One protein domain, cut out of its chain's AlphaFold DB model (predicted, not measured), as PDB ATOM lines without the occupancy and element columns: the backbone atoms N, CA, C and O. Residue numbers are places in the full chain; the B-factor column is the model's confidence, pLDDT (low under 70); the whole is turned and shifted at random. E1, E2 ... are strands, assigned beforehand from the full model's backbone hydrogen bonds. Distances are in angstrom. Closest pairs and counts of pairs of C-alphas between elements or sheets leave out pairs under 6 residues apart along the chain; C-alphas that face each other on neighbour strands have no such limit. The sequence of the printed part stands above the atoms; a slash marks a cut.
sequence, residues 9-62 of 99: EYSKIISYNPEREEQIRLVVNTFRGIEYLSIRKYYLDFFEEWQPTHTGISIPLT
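Overview. This is residues 9 to 62 of the 99 residues of the protein "PC4 domain-containing protein" of marine metagenome (UniProt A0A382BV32). Picture a single strongly twisted sheet of four strands, E1 to E4, every strand bending along its length, with the whole sheet folded across its strands into an open V and no named helix over either face. The chain goes back and forth through it in three hairpins, a meander, each strand the antiparallel neighbour of the one before. The printed part has 54 residues with four named strands, which follow each other along the chain in the order in which they stand in the sheet, E1 - E2 - E3 - E4, all antiparallel; the class is all strand. It is only just compact, close to loose, with a radius of gyration of the C-alphas of 11.7 A, and elongated, with spans of 35 by 20 by 17 A.

Arrangement. Start at residues 9 to 17, the edge strand E1, and go on to residues 22 to 31, E2; the two form a hairpin, antiparallel at 163 degrees between their directions. Look at C-alphas 13 and 25, which face each other at 4.4 A, and at N 12 and O 26, within hydrogen-bond range at 2.9 A. Next come residues 34 to 44, E3, in a hairpin with E2 at 152 degrees; N 27 and O 38 are within hydrogen-bond range at 2.8 A, and so are N 38 and O 27 at 2.8 A. Last come residues 50 to 60, the other edge strand E4, in a hairpin with E3, also at 152 degrees. Here C-alphas 40 and 56 face each other at 4.1 A, and N 39 and O 57 are within hydrogen-bond range at 2.9 A. E1 and E4 are apart.

Along the chain. Find C-alpha 9 at (-56.241, 16.765, 41.277); from there E1 runs 23.6 A to Asn 17, and it bends by 56 degrees at residue 14. E2 runs 24.2 A from Glu 22 to Phe 31 and bends by 65 degrees at residue 28. Find C-alpha 34 at (-61.268, 5.578, 39.059), where E3 begins; it runs 27.7 A to Leu 44 and bends by 65 degrees at residue 39. E4 runs 23.5 A from Trp 50 to C-alpha 60 at (-55.051, 3.037, 38.551) and bends by 80 degrees at residue 55.

Size, cuts and confidence. The two C-alphas farthest apart are those of Glu 19 and Gly 33, at 37.2 A. From edge to edge of the sheet the strands' lines turn by 64 degrees, and its C-alphas lie up to 7.6 A off their best plane. The links E1 to E2, E2 to E3 and E3 to E4 are tight, with 4, 2 and 5 residues. The printed part has no cut; its mean pLDDT is 96.3, and no printed residue is under 70.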
ATOM      1  N   GLU A   9     -56.103  16.603  39.824       94.12
ATOM      2  CA  GLU A   9     -56.241  16.765  41.277       94.12
ATOM      3  C   GLU A   9     -54.876  16.990  41.941       94.12
ATOM      4  O   GLU A   9     -54.764  17.651  42.972       94.12
ATOM      5  N   TYR A  10     -53.818  16.474  41.313       95.19
ATOM      6  CA  TYR A  10     -52.429  16.705  41.687       95.19
ATOM      7  C   TYR A  10     -51.556  16.755  40.435       95.19
ATOM      8  O   TYR A  10     -51.753  15.970  39.508       95.19
ATOM      9  N   SER A  11     -50.551  17.632  40.433       95.62
ATOM     10  CA  SER A  11     -49.595  17.772  39.335       95.62
ATOM     11  C   SER A  11     -48.230  18.180  39.873       95.62
ATOM     12  O   SER A  11     -48.110  19.130  40.649       95.62
ATOM     13  N   LYS A  12     -47.179  17.470  39.464       95.94
ATOM     14  CA  LYS A  12     -45.794  17.791  39.819       95.94
ATOM     15  C   LYS A  12     -44.875  17.598  38.626       95.94
ATOM     16  O   LYS A  12     -44.827  16.517  38.045       95.94
ATOM     17  N   ILE A  13     -44.093  18.623  38.298       97.69
ATOM     18  CA  ILE A  13     -43.053  18.540  37.268       97.69
ATOM     19  C   ILE A  13     -41.922  17.653  37.795       97.69
ATOM     20  O   ILE A  13     -41.349  17.934  38.847       97.69
ATOM     21  N   ILE A  14     -41.614  16.578  37.067       96.19
ATOM     22  CA  ILE A  14     -40.517  15.654  37.396       96.19
ATOM     23  C   ILE A  14     -39.343  15.763  36.417       96.19
ATOM     24  O   ILE A  14     -38.239  15.335  36.738       96.19
ATOM     25  N   SER A  15     -39.561  16.347  35.237       97.31
ATOM     26  CA  SER A  15     -38.508  16.694  34.282       97.31
ATOM     27  C   SER A  15     -38.958  17.858  33.404       97.31
ATOM     28  O   SER A  15     -40.133  17.943  33.044       97.31
ATOM     29  N   TYR A  16     -38.028  18.743  33.053       97.75
ATOM     30  CA  TYR A  16     -38.263  19.869  32.157       97.75
ATOM     31  C   TYR A  16     -37.117  19.985  31.152       97.75
ATOM     32  O   TYR A  16     -35.947  19.995  31.534       97.75
ATOM     33  N   ASN A  17     -37.470  20.062  29.869       96.81
ATOM     34  CA  ASN A  17     -36.560  20.352  28.773       96.81
ATOM     35  C   ASN A  17     -36.850  21.768  28.235       96.81
ATOM     36  O   ASN A  17     -37.848  21.938  27.529       96.81
ATOM     37  N   PRO A  18     -35.982  22.757  28.519       95.19
ATOM     38  CA  PRO A  18     -36.184  24.137  28.082       95.19
ATOM     39  C   PRO A  18     -35.945  24.339  26.581       95.19
ATOM     40  O   PRO A  18     -36.542  25.220  25.984       95.19
ATOM     41  N   GLU A  19     -35.118  23.517  25.928       96.31
ATOM     42  CA  GLU A  19     -34.852  23.666  24.486       96.31
ATOM     43  C   GLU A  19     -36.079  23.335  23.632       96.31
ATOM     44  O   GLU A  19     -36.221  23.820  22.510       96.31
ATOM     45  N   ARG A  20     -36.950  22.467  24.153       94.75
ATOM     46  CA  ARG A  20     -38.148  21.983  23.460       94.75
ATOM     47  C   ARG A  20     -39.446  22.494  24.069       94.75
ATOM     48  O   ARG A  20     -40.500  22.177  23.531       94.75
ATOM     49  N   GLU A  21     -39.364  23.215  25.183       96.62
ATOM     50  CA  GLU A  21     -40.507  23.567  26.024       96.62
ATOM     51  C   GLU A  21     -41.409  22.359  26.308       96.62
ATOM     52  O   GLU A  21     -42.616  22.348  26.059       96.62
ATOM     53  N   GLU A  22     -40.787  21.292  26.817       97.50
ATOM     54  CA  GLU A  22     -41.456  20.032  27.138       97.50
ATOM     55  C   GLU A  22     -41.292  19.700  28.618       97.50
ATOM     56  O   GLU A  22     -40.187  19.737  29.162       97.50
ATOM     57  N   GLN A  23     -42.383  19.299  29.265       98.19
ATOM     58  CA  GLN A  23     -42.356  18.825  30.647       98.19
ATOM     59  C   GLN A  23     -42.824  17.382  30.732       98.19
ATOM     60  O   GLN A  23     -43.734  16.970  30.019       98.19
ATOM     61  N   ILE A  24     -42.239  16.623  31.650       98.25
ATOM     62  CA  ILE A  24     -42.819  15.374  32.134       98.25
ATOM     63  C   ILE A  24     -43.357  15.646  33.533       98.25
ATOM     64  O   ILE A  24     -42.629  16.138  34.402       98.25
ATOM     65  N   ARG A  25     -44.630  15.326  33.747       98.19
ATOM     66  CA  ARG A  25     -45.323  15.530  35.017       98.19
ATOM     67  C   ARG A  25     -45.831  14.213  35.584       98.19
ATOM     68  O   ARG A  25     -46.268  13.337  34.839       98.19
ATOM     69  N   LEU A  26     -45.776  14.108  36.907       97.31
ATOM     70  CA  LEU A  26     -46.536  13.149  37.696       97.31
ATOM     71  C   LEU A  26     -47.891  13.779  38.018       97.31
ATOM     72  O   LEU A  26     -47.933  14.852  38.619       97.31
ATOM     73  N   VAL A  27     -48.971  13.121  37.620       97.25
ATOM     74  CA  VAL A  27     -50.328  13.670  37.660       97.25
ATOM     75  C   VAL A  27     -51.267  12.665  38.308       97.25
ATOM     76  O   VAL A  27     -51.148  11.469  38.040       97.25
ATOM     77  N   VAL A  28     -52.198  13.143  39.134       96.56
ATOM     78  CA  VAL A  28     -53.339  12.353  39.609       96.56
ATOM     79  C   VAL A  28     -54.624  12.963  39.081       96.56
ATOM     80  O   VAL A  28     -54.801  14.180  39.136       96.56
ATOM     81  N   ASN A  29     -55.502  12.121  38.551       95.56
ATOM     82  CA  ASN A  29     -56.795  12.534  38.024       95.56
ATOM     83  C   ASN A  29     -57.841  11.425  38.197       95.56
ATOM     84  O   ASN A  29     -57.525  10.244  38.039       95.56
ATOM     85  N   THR A  30     -59.100  11.795  38.432       95.81
ATOM     86  CA  THR A  30     -60.223  10.851  38.401       95.81
ATOM     87  C   THR A  30     -60.832  10.765  37.004       95.81
ATOM     88  O   THR A  30     -61.286  11.755  36.431       95.81
ATOM     89  N   PHE A  31     -60.923   9.554  36.456       94.94
ATOM     90  CA  PHE A  31     -61.606   9.286  35.195       94.94
ATOM     91  C   PHE A  31     -62.577   8.118  35.351       94.94
ATOM     92  O   PHE A  31     -62.198   7.016  35.737       94.94
ATOM     93  N   ARG A  32     -63.861   8.362  35.053       93.62
ATOM     94  CA  ARG A  32     -64.949   7.369  35.183       93.62
ATOM     95  C   ARG A  32     -65.015   6.706  36.571       93.62
ATOM     96  O   ARG A  32     -65.297   5.518  36.677       93.62
ATOM     97  N   GLY A  33     -64.775   7.491  37.624       93.44
ATOM     98  CA  GLY A  33     -64.835   7.034  39.018       93.44
ATOM     99  C   GLY A  33     -63.617   6.235  39.486       93.44
ATOM    100  O   GLY A  33     -63.675   5.635  40.552       93.44
ATOM    101  N   ILE A  34     -62.539   6.207  38.699       95.44
ATOM    102  CA  ILE A  34     -61.268   5.578  39.059       95.44
ATOM    103  C   ILE A  34     -60.202   6.672  39.106       95.44
ATOM    104  O   ILE A  34     -60.062   7.430  38.146       95.44
ATOM    105  N   GLU A  35     -59.461   6.752  40.208       96.69
ATOM    106  CA  GLU A  35     -58.270   7.597  40.310       96.69
ATOM    107  C   GLU A  35     -57.116   6.959  39.537       96.69
ATOM    108  O   GLU A  35     -56.883   5.750  39.614       96.69
ATOM    109  N   TYR A  36     -56.373   7.772  38.796       97.19
ATOM    110  CA  TYR A  36     -55.217   7.341  38.028       97.19
ATOM    111  C   TYR A  36     -53.984   8.139  38.414       97.19
ATOM    112  O   TYR A  36     -54.034   9.359  38.507       97.19
ATOM    113  N   LEU A  37     -52.861   7.440  38.548       96.88
ATOM    114  CA  LEU A  37     -51.531   8.023  38.589       96.88
ATOM    115  C   LEU A  37     -50.946   7.974  37.180       96.88
ATOM    116  O   LEU A  37     -50.868   6.912  36.559       96.88
ATOM    117  N   SER A  38     -50.523   9.127  36.678       96.81
ATOM    118  CA  SER A  38     -50.004   9.282  35.327       96.81
ATOM    119  C   SER A  38     -48.606   9.888  35.325       96.81
ATOM    120  O   SER A  38     -48.356  10.877  36.005       96.81
ATOM    121  N   ILE A  39     -47.715   9.341  34.499       97.50
ATOM    122  CA  ILE A  39     -46.501  10.036  34.056       97.50
ATOM    123  C   ILE A  39     -46.777  10.505  32.636       97.50
ATOM    124  O   ILE A  39     -46.913   9.687  31.721       97.50
ATOM    125  N   ARG A  40     -46.910  11.817  32.456       97.38
ATOM    126  CA  ARG A  40     -47.435  12.399  31.221       97.38
ATOM    127  C   ARG A  40     -46.562  13.534  30.718       97.38
ATOM    128  O   ARG A  40     -46.048  14.334  31.495       97.38
ATOM    129  N   LYS A  41     -46.401  13.586  29.399       98.19
ATOM    130  CA  LYS A  41     -45.704  14.663  28.707       98.19
ATOM    131  C   LYS A  41     -46.644  15.841  28.460       98.19
ATOM    132  O   LYS A  41     -47.787  15.632  28.058       98.19
ATOM    133  N   TYR A  42     -46.117  17.045  28.636       98.38
ATOM    134  CA  TYR A  42     -46.762  18.329  28.393       98.38
ATOM    135  C   TYR A  42     -45.932  19.146  27.406       98.38
ATOM    136  O   TYR A  42     -44.709  18.980  27.335       98.38
ATOM    137  N   TYR A  43     -46.600  20.033  26.680       97.25
ATOM    138  CA  TYR A  43     -45.984  21.043  25.823       97.25
ATOM    139  C   TYR A  43     -46.520  22.427  26.192       97.25
ATOM    140  O   TYR A  43     -47.623  22.531  26.727       97.25
ATOM    141  N   LEU A  44     -45.735  23.465  25.915       97.25
ATOM    142  CA  LEU A  44     -46.185  24.849  26.013       97.25
ATOM    143  C   LEU A  44     -46.920  25.232  24.723       97.25
ATOM    144  O   LEU A  44     -46.360  25.108  23.630       97.25
ATOM    145  N   ASP A  45     -48.179  25.642  24.831       95.44
ATOM    146  CA  ASP A  45     -48.957  26.090  23.680       95.44
ATOM    147  C   ASP A  45     -48.707  27.574  23.335       95.44
ATOM    148  O   ASP A  45     -47.915  28.273  23.968       95.44
ATOM    149  N   PHE A  46     -49.373  28.068  22.286       95.12
ATOM    150  CA  PHE A  46     -49.220  29.452  21.818       95.12
ATOM    151  C   PHE A  46     -49.747  30.515  22.792       95.12
ATOM    152  O   PHE A  46     -49.470  31.697  22.591       95.12
ATOM    153  N   PHE A  47     -50.519  30.117  23.803       96.56
ATOM    154  CA  PHE A  47     -51.035  30.993  24.852       96.56
ATOM    155  C   PHE A  47     -50.171  30.945  26.117       96.56
ATOM    156  O   PHE A  47     -50.566  31.498  27.139       96.56
ATOM    157  N   GLU A  48     -48.992  30.318  26.037       93.94
ATOM    158  CA  GLU A  48     -48.090  30.087  27.168       93.94
ATOM    159  C   GLU A  48     -48.721  29.203  28.260       93.94
ATOM    160  O   GLU A  48     -48.333  29.257  29.430       93.94
ATOM    161  N   GLU A  49     -49.665  28.334  27.879       95.81
ATOM    162  CA  GLU A  49     -50.274  27.353  28.772       95.81
ATOM    163  C   GLU A  49     -49.681  25.957  28.557       95.81
ATOM    164  O   GLU A  49     -49.400  25.513  27.441       95.81
ATOM    165  N   TRP A  50     -49.473  25.234  29.657       96.88
ATOM    166  CA  TRP A  50     -48.960  23.867  29.614       96.88
ATOM    167  C   TRP A  50     -50.092  22.880  29.360       96.88
ATOM    168  O   TRP A  50     -50.914  22.649  30.245       96.88
ATOM    169  N   GLN A  51     -50.073  22.231  28.199       96.44
ATOM    170  CA  GLN A  51     -51.117  21.297  27.787       96.44
ATOM    171  C   GLN A  51     -50.653  19.837  27.878       96.44
ATOM    172  O   GLN A  51     -49.529  19.522  27.461       96.44
ATOM    173  N   PRO A  52     -51.495  18.920  28.391       96.75
ATOM    174  CA  PRO A  52     -51.191  17.497  28.403       96.75
ATOM    175  C   PRO A  52     -51.171  16.930  26.981       96.75
ATOM    176  O   PRO A  52     -51.986  17.269  26.128       96.75
ATOM    177  N   THR A  53     -50.265  15.990  26.727       95.31
ATOM    178  CA  THR A  53     -50.246  15.216  25.477       95.31
ATOM    179  C   THR A  53     -50.851  13.829  25.677       95.31
ATOM    180  O   THR A  53     -50.979  13.326  26.798       95.31
ATOM    181  N   HIS A  54     -51.127  13.135  24.571       94.12
ATOM    182  CA  HIS A  54     -51.438  11.703  24.585       94.12
ATOM    183  C   HIS A  54     -50.223  10.826  24.947       94.12
ATOM    184  O   HIS A  54     -50.386   9.638  25.217       94.12
ATOM    185  N   THR A  55     -49.008  11.385  24.966       96.25
ATOM    186  CA  THR A  55     -47.787  10.661  25.320       96.25
ATOM    187  C   THR A  55     -47.643  10.580  26.835       96.25
ATOM    188  O   THR A  55     -47.357  11.561  27.522       96.25
ATOM    189  N   GLY A  56     -47.819   9.378  27.361       94.94
ATOM    190  CA  GLY A  56     -47.667   9.089  28.775       94.94
ATOM    191  C   GLY A  56     -48.189   7.704  29.105       94.94
ATOM    192  O   GLY A  56     -48.725   7.005  28.243       94.94
ATOM    193  N   ILE A  57     -48.052   7.330  30.367       96.44
ATOM    194  CA  ILE A  57     -48.668   6.135  30.930       96.44
ATOM    195  C   ILE A  57     -49.560   6.547  32.090       96.44
ATOM    196  O   ILE A  57     -49.216   7.453  32.847       96.44
ATOM    197  N   SER A  58     -50.697   5.875  32.213       96.00
ATOM    198  CA  SER A  58     -51.640   6.041  33.311       96.00
ATOM    199  C   SER A  58     -51.943   4.672  33.891       96.00
ATOM    200  O   SER A  58     -52.237   3.735  33.148       96.00
ATOM    201  N   ILE A  59     -51.887   4.560  35.211       96.19
ATOM    202  CA  ILE A  59     -52.251   3.351  35.946       96.19
ATOM    203  C   ILE A  59     -53.266   3.707  37.030       96.19
ATOM    204  O   ILE A  59     -53.224   4.831  37.531       96.19
ATOM    205  N   PRO A  60     -54.175   2.797  37.412       97.19
ATOM    206  CA  PRO A  60     -55.051   3.037  38.551       97.19
ATOM    207  C   PRO A  60     -54.232   3.358  39.806       97.19
ATOM    208  O   PRO A  60     -53.273   2.647  40.121       97.19
ATOM    209  N   LEU A  61     -54.604   4.418  40.517       96.56
ATOM    210  CA  LEU A  61     -53.993   4.796  41.783       96.56
ATOM    211  C   LEU A  61     -54.565   3.909  42.892       96.56
ATOM    212  O   LEU A  61     -55.532   4.248  43.561       96.56
ATOM    213  N   THR A  62     -53.964   2.734  43.063       95.62
ATOM    214  CA  THR A  62     -54.212   1.862  44.217       95.62
ATOM    215  C   THR A  62     -53.035   1.928  45.183       95.62
ATOM    216  O   THR A  62     -51.931   2.355  44.815       95.62
TER     217      THR A  62